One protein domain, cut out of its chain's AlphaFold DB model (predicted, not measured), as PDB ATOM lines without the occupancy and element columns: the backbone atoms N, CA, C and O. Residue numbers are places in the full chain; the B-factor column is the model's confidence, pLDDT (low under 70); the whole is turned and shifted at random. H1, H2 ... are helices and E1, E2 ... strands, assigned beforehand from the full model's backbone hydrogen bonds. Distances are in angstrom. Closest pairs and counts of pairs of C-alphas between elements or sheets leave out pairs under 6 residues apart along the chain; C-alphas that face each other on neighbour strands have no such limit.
ATOM      1  N   GLY A  26     -41.462  21.875  97.425       87.94
ATOM      2  CA  GLY A  26     -40.027  21.977  97.649       87.94
ATOM      3  C   GLY A  26     -39.571  21.189  98.869       87.94
ATOM      4  O   GLY A  26     -40.329  20.963  99.811       87.94
ATOM      5  N   ASP A  27     -38.311  20.765  98.858       92.88
ATOM      6  CA  ASP A  27     -37.754  19.944  99.935       92.88
ATOM      7  C   ASP A  27     -37.614  20.712 101.254       92.88
ATOM      8  O   ASP A  27     -37.769  20.116 102.317       92.88
ATOM      9  N   GLU A  28     -37.397  22.025 101.175       92.56
ATOM     10  CA  GLU A  28     -37.325  22.949 102.316       92.56
ATOM     11  C   GLU A  28     -38.651  23.686 102.563       92.56
ATOM     12  O   GLU A  28     -38.700  24.700 103.264       92.56
ATOM     13  N   LEU A  29     -39.745  23.230 101.945       91.50
ATOM     14  CA  LEU A  29     -41.041  23.869 102.116       91.50
ATOM     15  C   LEU A  29     -41.505  23.719 103.567       91.50
ATOM     16  O   LEU A  29     -41.693  22.613 104.068       91.50
ATOM     17  N   GLU A  30     -41.761  24.865 104.197       92.56
ATOM     18  CA  GLU A  30     -42.303  24.990 105.548       92.56
ATOM     19  C   GLU A  30     -43.791  25.382 105.481       92.56
ATOM     20  O   GLU A  30     -44.109  26.562 105.279       92.56
ATOM     21  N   PRO A  31     -44.737  24.433 105.646       91.94
ATOM     22  CA  PRO A  31     -46.146  24.688 105.357       91.94
ATOM     23  C   PRO A  31     -46.758  25.765 106.254       91.94
ATOM     24  O   PRO A  31     -47.521  26.601 105.780       91.94
ATOM     25  N   GLN A  32     -46.394  25.793 107.540       92.38
ATOM     26  CA  GLN A  32     -46.897  26.791 108.489       92.38
ATOM     27  C   GLN A  32     -46.445  28.205 108.112       92.38
ATOM     28  O   GLN A  32     -47.201  29.155 108.304       92.38
ATOM     29  N   ARG A  33     -45.248  28.351 107.527       91.62
ATOM     30  CA  ARG A  33     -44.749  29.644 107.049       91.62
ATOM     31  C   ARG A  33     -45.571  30.145 105.863       91.62
ATOM     32  O   ARG A  33     -45.957  31.309 105.855       91.62
ATOM     33  N   LEU A  34     -45.878  29.274 104.898       87.81
ATOM     34  CA  LEU A  34     -46.741  29.625 103.763       87.81
ATOM     35  C   LEU A  34     -48.164  29.961 104.211       87.81
ATOM     36  O   LEU A  34     -48.692  30.989 103.801       87.81
ATOM     37  N   THR A  35     -48.747  29.164 105.109       89.38
ATOM     38  CA  THR A  35     -50.057  29.454 105.715       89.38
ATOM     39  C   THR A  35     -50.076  30.832 106.377       89.38
ATOM     40  O   THR A  35     -51.029  31.579 106.179       89.38
ATOM     41  N   ALA A  36     -49.031  31.197 107.127       88.31
ATOM     42  CA  ALA A  36     -48.946  32.499 107.786       88.31
ATOM     43  C   ALA A  36     -48.797  33.665 106.791       88.31
ATOM     44  O   ALA A  36     -49.435  34.697 106.966       88.31
ATOM     45  N   ILE A  37     -47.985  33.500 105.741       87.44
ATOM     46  CA  ILE A  37     -47.774  34.533 104.710       87.44
ATOM     47  C   ILE A  37     -49.038  34.743 103.872       87.44
ATOM     48  O   ILE A  37     -49.415  35.879 103.596       87.44
ATOM     49  N   LEU A  38     -49.677  33.652 103.450       84.75
ATOM     50  CA  LEU A  38     -50.855  33.687 102.583       84.75
ATOM     51  C   LEU A  38     -52.151  33.921 103.364       84.75
ATOM     52  O   LEU A  38     -53.174  34.211 102.752       84.75
ATOM     53  N   ASN A  39     -52.106  33.789 104.695       88.31
ATOM     54  CA  ASN A  39     -53.256  33.874 105.594       88.31
ATOM     55  C   ASN A  39     -54.447  33.027 105.106       88.31
ATOM     56  O   ASN A  39     -55.597  33.465 105.100       88.31
ATOM     57  N   ALA A  40     -54.152  31.812 104.644       84.31
ATOM     58  CA  ALA A  40     -55.114  30.921 104.012       84.31
ATOM     59  C   ALA A  40     -54.965  29.501 104.557       84.31
ATOM     60  O   ALA A  40     -53.849  29.035 104.795       84.31
ATOM     61  N   ARG A  41     -56.089  28.800 104.744       86.69
ATOM     62  CA  ARG A  41     -56.083  27.396 105.162       86.69
ATOM     63  C   ARG A  41     -55.883  26.505 103.929       86.69
ATOM     64  O   ARG A  41     -56.768  26.482 103.080       86.69
ATOM     65  N   PRO A  42     -54.773  25.758 103.831       89.81
ATOM     66  CA  PRO A  42     -54.580  24.814 102.741       89.81
ATOM     67  C   PRO A  42     -55.528  23.619 102.859       89.81
ATOM     68  O   PRO A  42     -55.907  23.209 103.960       89.81
ATOM     69  N   GLU A  43     -55.823  23.010 101.717       88.00
ATOM     70  CA  GLU A  43     -56.448  21.689 101.634       88.00
ATOM     71  C   GLU A  43     -55.435  20.587 101.953       88.00
ATOM     72  O   GLU A  43     -55.745  19.623 102.652       88.00
ATOM     73  N   VAL A  44     -54.202  20.747 101.462       88.44
ATOM     74  CA  VAL A  44     -53.099  19.806 101.668       88.44
ATOM     75  C   VAL A  44     -51.850  20.578 102.060       88.44
ATOM     76  O   VAL A  44     -51.448  21.510 101.370       88.44
ATOM     77  N   ALA A  45     -51.215  20.179 103.160       92.12
ATOM     78  CA  ALA A  45     -50.004  20.815 103.658       92.12
ATOM     79  C   ALA A  45     -49.154  19.819 104.448       92.12
ATOM     80  O   ALA A  45     -49.606  19.298 105.466       92.12
ATOM     81  N   TYR A  46     -47.932  19.561 103.989       93.12
ATOM     82  CA  TYR A  46     -46.986  18.675 104.668       93.12
ATOM     83  C   TYR A  46     -45.537  19.008 104.306       93.12
ATOM     84  O   TYR A  46     -45.256  19.514 103.215       93.12
ATOM     85  N   ARG A  47     -44.606  18.715 105.216       94.81
ATOM     86  CA  ARG A  47     -43.164  18.771 104.950       94.81
ATOM     87  C   ARG A  47     -42.694  17.504 104.256       94.81
ATOM     88  O   ARG A  47     -43.339  16.455 104.292       94.81
ATOM     89  N   LYS A  48     -41.503  17.575 103.670       93.56
ATOM     90  CA  LYS A  48     -40.796  16.372 103.243       93.56
ATOM     91  C   LYS A  48     -40.622  15.420 104.427       93.56
ATOM     92  O   LYS A  48     -40.176  15.812 105.498       93.56
ATOM     93  N   GLY A  49     -40.926  14.148 104.202       92.81
ATOM     94  CA  GLY A  49     -40.789  13.105 105.209       92.81
ATOM     95  C   GLY A  49     -41.979  12.967 106.156       92.81
ATOM     96  O   GLY A  49     -42.028  11.941 106.837       92.81
ATOM     97  N   ASP A  50     -42.930  13.905 106.152       92.50
ATOM     98  CA  ASP A  50     -44.187  13.763 106.884       92.50
ATOM     99  C   ASP A  50     -45.019  12.623 106.286       92.50
ATOM    100  O   ASP A  50     -44.999  12.366 105.074       92.50
ATOM    101  N   VAL A  51     -45.761  11.938 107.154       88.38
ATOM    102  CA  VAL A  51     -46.748  10.935 106.758       88.38
ATOM    103  C   VAL A  51     -48.100  11.622 106.651       88.38
ATOM    104  O   VAL A  51     -48.566  12.244 107.603       88.38
ATOM    105  N   PHE A  52     -48.741  11.501 105.494       80.75
ATOM    106  CA  PHE A  52     -50.082  12.021 105.266       80.75
ATOM    107  C   PHE A  52     -50.988  10.933 104.695       80.75
ATOM    108  O   PHE A  52     -50.544  10.008 104.009       80.75
ATOM    109  N   LYS A  53     -52.282  11.041 104.996       78.31
ATOM    110  CA  LYS A  53     -53.298  10.119 104.493       78.31
ATOM    111  C   LYS A  53     -53.797  10.606 103.143       78.31
ATOM    112  O   LYS A  53     -54.232  11.748 103.019       78.31
ATOM    113  N   VAL A  54     -53.755   9.738 102.137       75.31
ATOM    114  CA  VAL A  54     -54.437   9.988 100.862       75.31
ATOM    115  C   VAL A  54     -55.891   9.521 100.934       75.31
ATOM    116  O   VAL A  54     -56.261   8.723 101.795       75.31
ATOM    117  N   SER A  55     -56.719   9.980  99.995       64.25
ATOM    118  CA  SER A  55     -58.165   9.705  99.925       64.25
ATOM    119  C   SER A  55     -58.557   8.220  99.942       64.25
ATOM    120  O   SER A  55     -59.690   7.894 100.273       64.25
ATOM    121  N   ARG A  56     -57.629   7.304  99.637       71.00
ATOM    122  CA  ARG A  56     -57.835   5.845  99.710       71.00
ATOM    123  C   ARG A  56     -57.445   5.216 101.058       71.00
ATOM    124  O   ARG A  56     -57.303   4.003 101.137       71.00
ATOM    125  N   GLY A  57     -57.229   6.021 102.101       70.12
ATOM    126  CA  GLY A  57     -56.882   5.553 103.450       70.12
ATOM    127  C   GLY A  57     -55.436   5.076 103.612       70.12
ATOM    128  O   GLY A  57     -55.045   4.667 104.701       70.12
ATOM    129  N   GLN A  58     -54.634   5.143 102.551       77.31
ATOM    130  CA  GLN A  58     -53.231   4.761 102.581       77.31
ATOM    131  C   GLN A  58     -52.389   5.899 103.171       77.31
ATOM    132  O   GLN A  58     -52.576   7.068 102.831       77.31
ATOM    133  N   GLU A  59     -51.459   5.554 104.056       83.00
ATOM    134  CA  GLU A  59     -50.461   6.488 104.568       83.00
ATOM    135  C   GLU A  59     -49.276   6.534 103.608       83.00
ATOM    136  O   GLU A  59     -48.676   5.512 103.274       83.00
ATOM    137  N   VAL A  60     -48.968   7.734 103.124       84.56
ATOM    138  CA  VAL A  60     -47.873   7.980 102.191       84.56
ATOM    139  C   VAL A  60     -46.910   8.962 102.829       84.56
ATOM    140  O   VAL A  60     -47.313   9.930 103.475       84.56
ATOM    141  N   ARG A  61     -45.616   8.714 102.635       88.69
ATOM    142  CA  ARG A  61     -44.566   9.631 103.063       88.69
ATOM    143  C   ARG A  61     -44.258  10.629 101.953       88.69
ATOM    144  O   ARG A  61     -43.935  10.229 100.833       88.69
ATOM    145  N   GLY A  62     -44.334  11.921 102.258       84.06
ATOM    146  CA  GLY A  62     -44.048  12.988 101.298       84.06
ATOM    147  C   GLY A  62     -42.597  12.959 100.830       84.06
ATOM    148  O   GLY A  62     -41.680  13.152 101.626       84.06
ATOM    149  N   ARG A  63     -42.374  12.740  99.528       88.81
ATOM    150  CA  ARG A  63     -41.027  12.783  98.926       88.81
ATOM    151  C   ARG A  63     -40.424  14.193  98.935       88.81
ATOM    152  O   ARG A  63     -39.206  14.322  98.982       88.81
ATOM    153  N   THR A  64     -41.277  15.210  98.895       90.31
ATOM    154  CA  THR A  64     -40.961  16.642  98.977       90.31
ATOM    155  C   THR A  64     -42.057  17.330  99.795       90.31
ATOM    156  O   THR A  64     -43.105  16.719 100.011       90.31
ATOM    157  N   GLY A  65     -41.838  18.552 100.276       91.69
ATOM    158  CA  GLY A  65     -42.884  19.323 100.946       91.69
ATOM    159  C   GLY A  65     -43.893  19.882  99.942       91.69
ATOM    160  O   GLY A  65     -43.542  20.191  98.800       91.69
ATOM    161  N   VAL A  66     -45.156  19.986 100.352       91.06
ATOM    162  CA  VAL A  66     -46.269  20.443  99.510       91.06
ATOM    163  C   VAL A  66     -47.220  21.324 100.318       91.06
ATOM    164  O   VAL A  66     -47.526  21.020 101.470       91.06
ATOM    165  N   TRP A  67     -47.727  22.383  99.687       91.25
ATOM    166  CA  TRP A  67     -48.830  23.215 100.174       91.25
ATOM    167  C   TRP A  67     -49.782  23.512  99.008       91.25
ATOM    168  O   TRP A  67     -49.331  23.989  97.966       91.25
ATOM    169  N   VAL A  68     -51.072  23.198  99.154       88.38
ATOM    170  CA  VAL A  68     -52.099  23.350  98.109       88.38
ATOM    171  C   VAL A  68     -53.376  23.945  98.687       88.38
ATOM    172  O   VAL A  68     -53.847  23.513  99.741       88.38
ATOM    173  N   ILE A  69     -53.967  24.876  97.947       85.19
ATOM    174  CA  ILE A  69     -55.336  25.362  98.130       85.19
ATOM    175  C   ILE A  69     -56.025  25.421  96.765       85.19
ATOM    176  O   ILE A  69     -55.370  25.720  95.761       85.19
ATOM    177  N   SER A  70     -57.324  25.147  96.706       81.38
ATOM    178  CA  SER A  70     -58.121  25.308  95.495       81.38
ATOM    179  C   SER A  70     -59.430  26.038  95.780       81.38
ATOM    180  O   SER A  70     -59.828  26.212  96.927       81.38
ATOM    181  N   SER A  71     -60.095  26.490  94.719       73.12
ATOM    182  CA  SER A  71     -61.460  27.020  94.795       73.12
ATOM    183  C   SER A  71     -62.525  25.935  94.591       73.12
ATOM    184  O   SER A  71     -63.681  26.259  94.325       73.12
ATOM    185  N   LYS A  72     -62.158  24.646  94.617       70.81
ATOM    186  CA  LYS A  72     -63.096  23.549  94.360       70.81
ATOM    187  C   LYS A  72     -64.167  23.510  95.456       70.81
ATOM    188  O   LYS A  72     -63.848  23.466  96.635       70.81
ATOM    189  N   PRO A  81     -64.150  29.603  83.165       59.12
ATOM    190  CA  PRO A  81     -62.762  29.393  83.534       59.12
ATOM    191  C   PRO A  81     -62.115  30.654  84.108       59.12
ATOM    192  O   PRO A  81     -62.164  31.702  83.453       59.12
ATOM    193  N   PRO A  82     -61.540  30.593  85.325       58.72
ATOM    194  CA  PRO A  82     -60.845  31.732  85.879       58.72
ATOM    195  C   PRO A  82     -59.628  32.024  85.005       58.72
ATOM    196  O   PRO A  82     -58.839  31.144  84.681       58.72
ATOM    197  N   VAL A  83     -59.475  33.281  84.605       60.12
ATOM    198  CA  VAL A  83     -58.287  33.742  83.889       60.12
ATOM    199  C   VAL A  83     -57.378  34.402  84.915       60.12
ATOM    200  O   VAL A  83     -57.716  35.454  85.461       60.12
ATOM    201  N   ILE A  84     -56.219  33.800  85.197       61.38
ATOM    202  CA  ILE A  84     -55.176  34.490  85.964       61.38
ATOM    203  C   ILE A  84     -54.635  35.609  85.077       61.38
ATOM    204  O   ILE A  84     -54.047  35.346  84.027       61.38
ATOM    205  N   ARG A  85     -54.850  36.857  85.499       55.00
ATOM    206  CA  ARG A  85     -54.335  38.041  84.806       55.00
ATOM    207  C   ARG A  85     -52.803  37.994  84.709       55.00
ATOM    208  O   ARG A  85     -52.133  37.494  85.612       55.00
ATOM    209  N   GLU A  86     -52.252  38.541  83.629       59.41
ATOM    210  CA  GLU A  86     -50.810  38.521  83.335       59.41
ATOM    211  C   GLU A  86     -49.967  39.170  84.444       59.41
ATOM    212  O   GLU A  86     -48.977  38.600  84.891       59.41
ATOM    213  N   ASP A  87     -50.445  40.276  85.017       56.28
ATOM    214  CA  ASP A  87     -49.792  40.956  86.138       56.28
ATOM    215  C   ASP A  87     -49.721  40.105  87.417       56.28
ATOM    216  O   ASP A  87     -48.789  40.241  88.212       56.28
ATOM    217  N   ILE A  88     -50.689  39.209  87.624       63.25
ATOM    218  CA  ILE A  88     -50.675  38.244  88.729       63.25
ATOM    219  C   ILE A  88     -49.697  37.110  88.422       63.25
ATOM    220  O   ILE A  88     -48.934  36.718  89.304       63.25
ATOM    221  N   ARG A  89     -49.654  36.626  87.174       63.25
ATOM    222  CA  ARG A  89     -48.679  35.617  86.733       63.25
ATOM    223  C   ARG A  89     -47.241  36.109  86.932       63.25
ATOM    224  O   ARG A  89     -46.438  35.383  87.511       63.25
ATOM    225  N   ASP A  90     -46.949  37.349  86.554       61.09
ATOM    226  CA  ASP A  90     -45.623  37.960  86.709       61.09
ATOM    227  C   ASP A  90     -45.202  38.108  88.169       61.09
ATOM    228  O   ASP A  90     -44.026  37.975  88.507       61.09
ATOM    229  N   ARG A  91     -46.156  38.391  89.060       61.94
ATOM    230  CA  ARG A  91     -45.895  38.475  90.502       61.94
ATOM    231  C   ARG A  91     -45.654  37.099  91.103       61.94
ATOM    232  O   ARG A  91     -44.735  36.957  91.903       61.94
ATOM    233  N   LEU A  92     -46.436  36.098  90.700       65.69
ATOM    234  CA  LEU A  92     -46.239  34.715  91.132       65.69
ATOM    235  C   LEU A  92     -44.870  34.193  90.670       65.69
ATOM    236  O   LEU A  92     -44.138  33.638  91.478       65.69
ATOM    237  N   ALA A  93     -44.455  34.483  89.435       62.25
ATOM    238  CA  ALA A  93     -43.147  34.087  88.905       62.25
ATOM    239  C   ALA A  93     -41.936  34.657  89.680       62.25
ATOM    240  O   ALA A  93     -40.825  34.158  89.531       62.25
ATOM    241  N   ARG A  94     -42.126  35.695  90.510       64.06
ATOM    242  CA  ARG A  94     -41.067  36.284  91.355       64.06
ATOM    243  C   ARG A  94     -40.906  35.592  92.705       64.06
ATOM    244  O   ARG A  94     -39.970  35.910  93.437       64.06
ATOM    245  N   ILE A  95     -41.813  34.690  93.067       65.38
ATOM    246  CA  ILE A  95     -41.688  33.908  94.293       65.38
ATOM    247  C   ILE A  95     -40.645  32.813  94.026       65.38
ATOM    248  O   ILE A  95     -40.777  32.094  93.036       65.38
ATOM    249  N   PRO A  96     -39.614  32.649  94.879       62.19
ATOM    250  CA  PRO A  96     -38.574  31.632  94.714       62.19
ATOM    251  C   PRO A  96     -39.097  30.244  95.120       62.19
ATOM    252  O   PRO A  96     -38.577  29.598  96.026       62.19
ATOM    253  N   ALA A  97     -40.176  29.811  94.482       56.06
ATOM    254  CA  ALA A  97     -40.805  28.518  94.657       56.06
ATOM    255  C   ALA A  97     -41.302  28.025  93.298       56.06
ATOM    256  O   ALA A  97     -41.674  28.817  92.433       56.06
ATOM    257  N   GLU A  98     -41.327  26.710  93.108       58.03
ATOM    258  CA  GLU A  98     -41.968  26.129  91.937       58.03
ATOM    259  C   GLU A  98     -43.489  26.295  92.083       58.03
ATOM    260  O   GLU A  98     -44.095  25.715  92.989       58.03
ATOM    261  N   ILE A  99     -44.092  27.130  91.230       56.88
ATOM    262  CA  ILE A  99     -45.528  27.428  91.244       56.88
ATOM    263  C   ILE A  99     -46.190  26.772  90.043       56.88
ATOM    264  O   ILE A  99     -45.849  27.060  88.896       56.88
ATOM    265  N   TRP A 100     -47.191  25.944  90.326       55.91
ATOM    266  CA  TRP A 100     -48.081  25.376  89.321       55.91
ATOM    267  C   TRP A 100     -49.471  25.981  89.493       55.91
ATOM    268  O   TRP A 100     -50.008  26.008  90.602       55.91
ATOM    269  N   ALA A 101     -50.032  26.467  88.389       56.19
ATOM    270  CA  ALA A 101     -51.426  26.862  88.288       56.19
ATOM    271  C   ALA A 101     -52.086  25.938  87.267       56.19
ATOM    272  O   ALA A 101     -51.634  25.882  86.122       56.19
ATOM    273  N   ASP A 102     -53.117  25.220  87.700       54.72
ATOM    274  CA  ASP A 102     -53.907  24.348  86.836       54.72
ATOM    275  C   ASP A 102     -55.378  24.761  86.887       54.72
ATOM    276  O   ASP A 102     -55.872  25.215  87.930       54.72
ATOM    277  N   PHE A 103     -56.045  24.629  85.745       52.78
ATOM    278  CA  PHE A 103     -57.464  24.903  85.584       52.78
ATOM    279  C   PHE A 103     -58.132  23.619  85.136       52.78
ATOM    280  O   PHE A 103     -58.067  23.247  83.965       52.78
ATOM    281  N   ASP A 104     -58.787  22.966  86.080       52.44
ATOM    282  CA  ASP A 104     -59.560  21.775  85.793       52.44
ATOM    283  C   ASP A 104     -61.011  22.161  85.518       52.44
ATOM    284  O   ASP A 104     -61.627  22.963  86.228       52.44
ATOM    285  N   THR A 105     -61.549  21.552  84.470       46.50
ATOM    286  CA  THR A 105     -62.979  21.510  84.185       46.50
ATOM    287  C   THR A 105     -63.443  20.088  84.474       46.50
ATOM    288  O   THR A 105     -63.006  19.174  83.770       46.50
ATOM    289  N   ASP A 106     -64.264  19.900  85.512       46.16
ATOM    290  CA  ASP A 106     -64.969  18.620  85.720       46.16
ATOM    291  C   ASP A 106     -66.034  18.402  84.625       46.16
ATOM    292  O   ASP A 106     -66.661  19.402  84.193       46.16
TER     293      ASP A 106
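AT A GLANCE: This is residues 26 to 72 and 81 to 106 of the 106 residues of an uncharacterized protein of Alphaproteobacteria bacterium (UniProt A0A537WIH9). A small two-stranded sheet, E1 and E4, makes the middle of the body, with the hairpin E2 and E3 at one end of the long axis and H2 at the other. Residues 31 to 35 of H1 pack on this sheet, while the long strand E5 lies apart from it. The printed part has 73 residues, with two named helices and five named strands in the order H1 E1 E2 E3 E4 H2 E5; the class is mixed. Both sheets, E1 - E4 and E2 - E3, are antiparallel. The whole is only just loose, close to compact, with a radius of gyration of the C-alphas of 13.9 A and spans of 38 by 31 by 20 A.

HOW THE PARTS SIT: Look first at E1, residues 44 to 46, and E4, residues 65 to 70, antiparallel at 165 degrees: N 68 and O 44 are 2.8 A apart, within hydrogen-bond range. The closest C-alphas of H1, residues 31 to 38, and E4 are those of Pro 31 and Trp 67, 6.0 A apart. E2, residues 51 to 53, and E3, residues 59 to 61, form a hairpin, with N 52 and O 60 at 2.9 A, within hydrogen-bond range. E5, residues 98 to 105, pairs with no named strand and is apart from E4. The closest C-alphas of H2, residues 86 to 92, and E5 are those of Leu 92 and Ile 99, 7.3 A apart. In H1 and H2 every O i to N i+4 pair is within hydrogen-bond range.

IN THESE COORDINATES: Find C-alpha 31 at (-46.146, 24.688, 105.357), where H1 begins its 10.5 A. E1 measures 6.9 A, E2 7.0 A, E3 6.8 A, E4 17.3 A and H2 9.8 A. E5 runs 22.9 A to C-alpha 105 at (-62.979, 21.510, 84.185).

THE WHOLE: The two C-alphas farthest apart are those of Gly 57 and Asp 87, 40.0 A. Residues 73 to 80 are not printed; C-alphas 72 and 81 are 12.3 A apart across this cut. Of the links that are printed whole, none is long. The model's pLDDT is under 70 at residue 55 and residues 81 to 106.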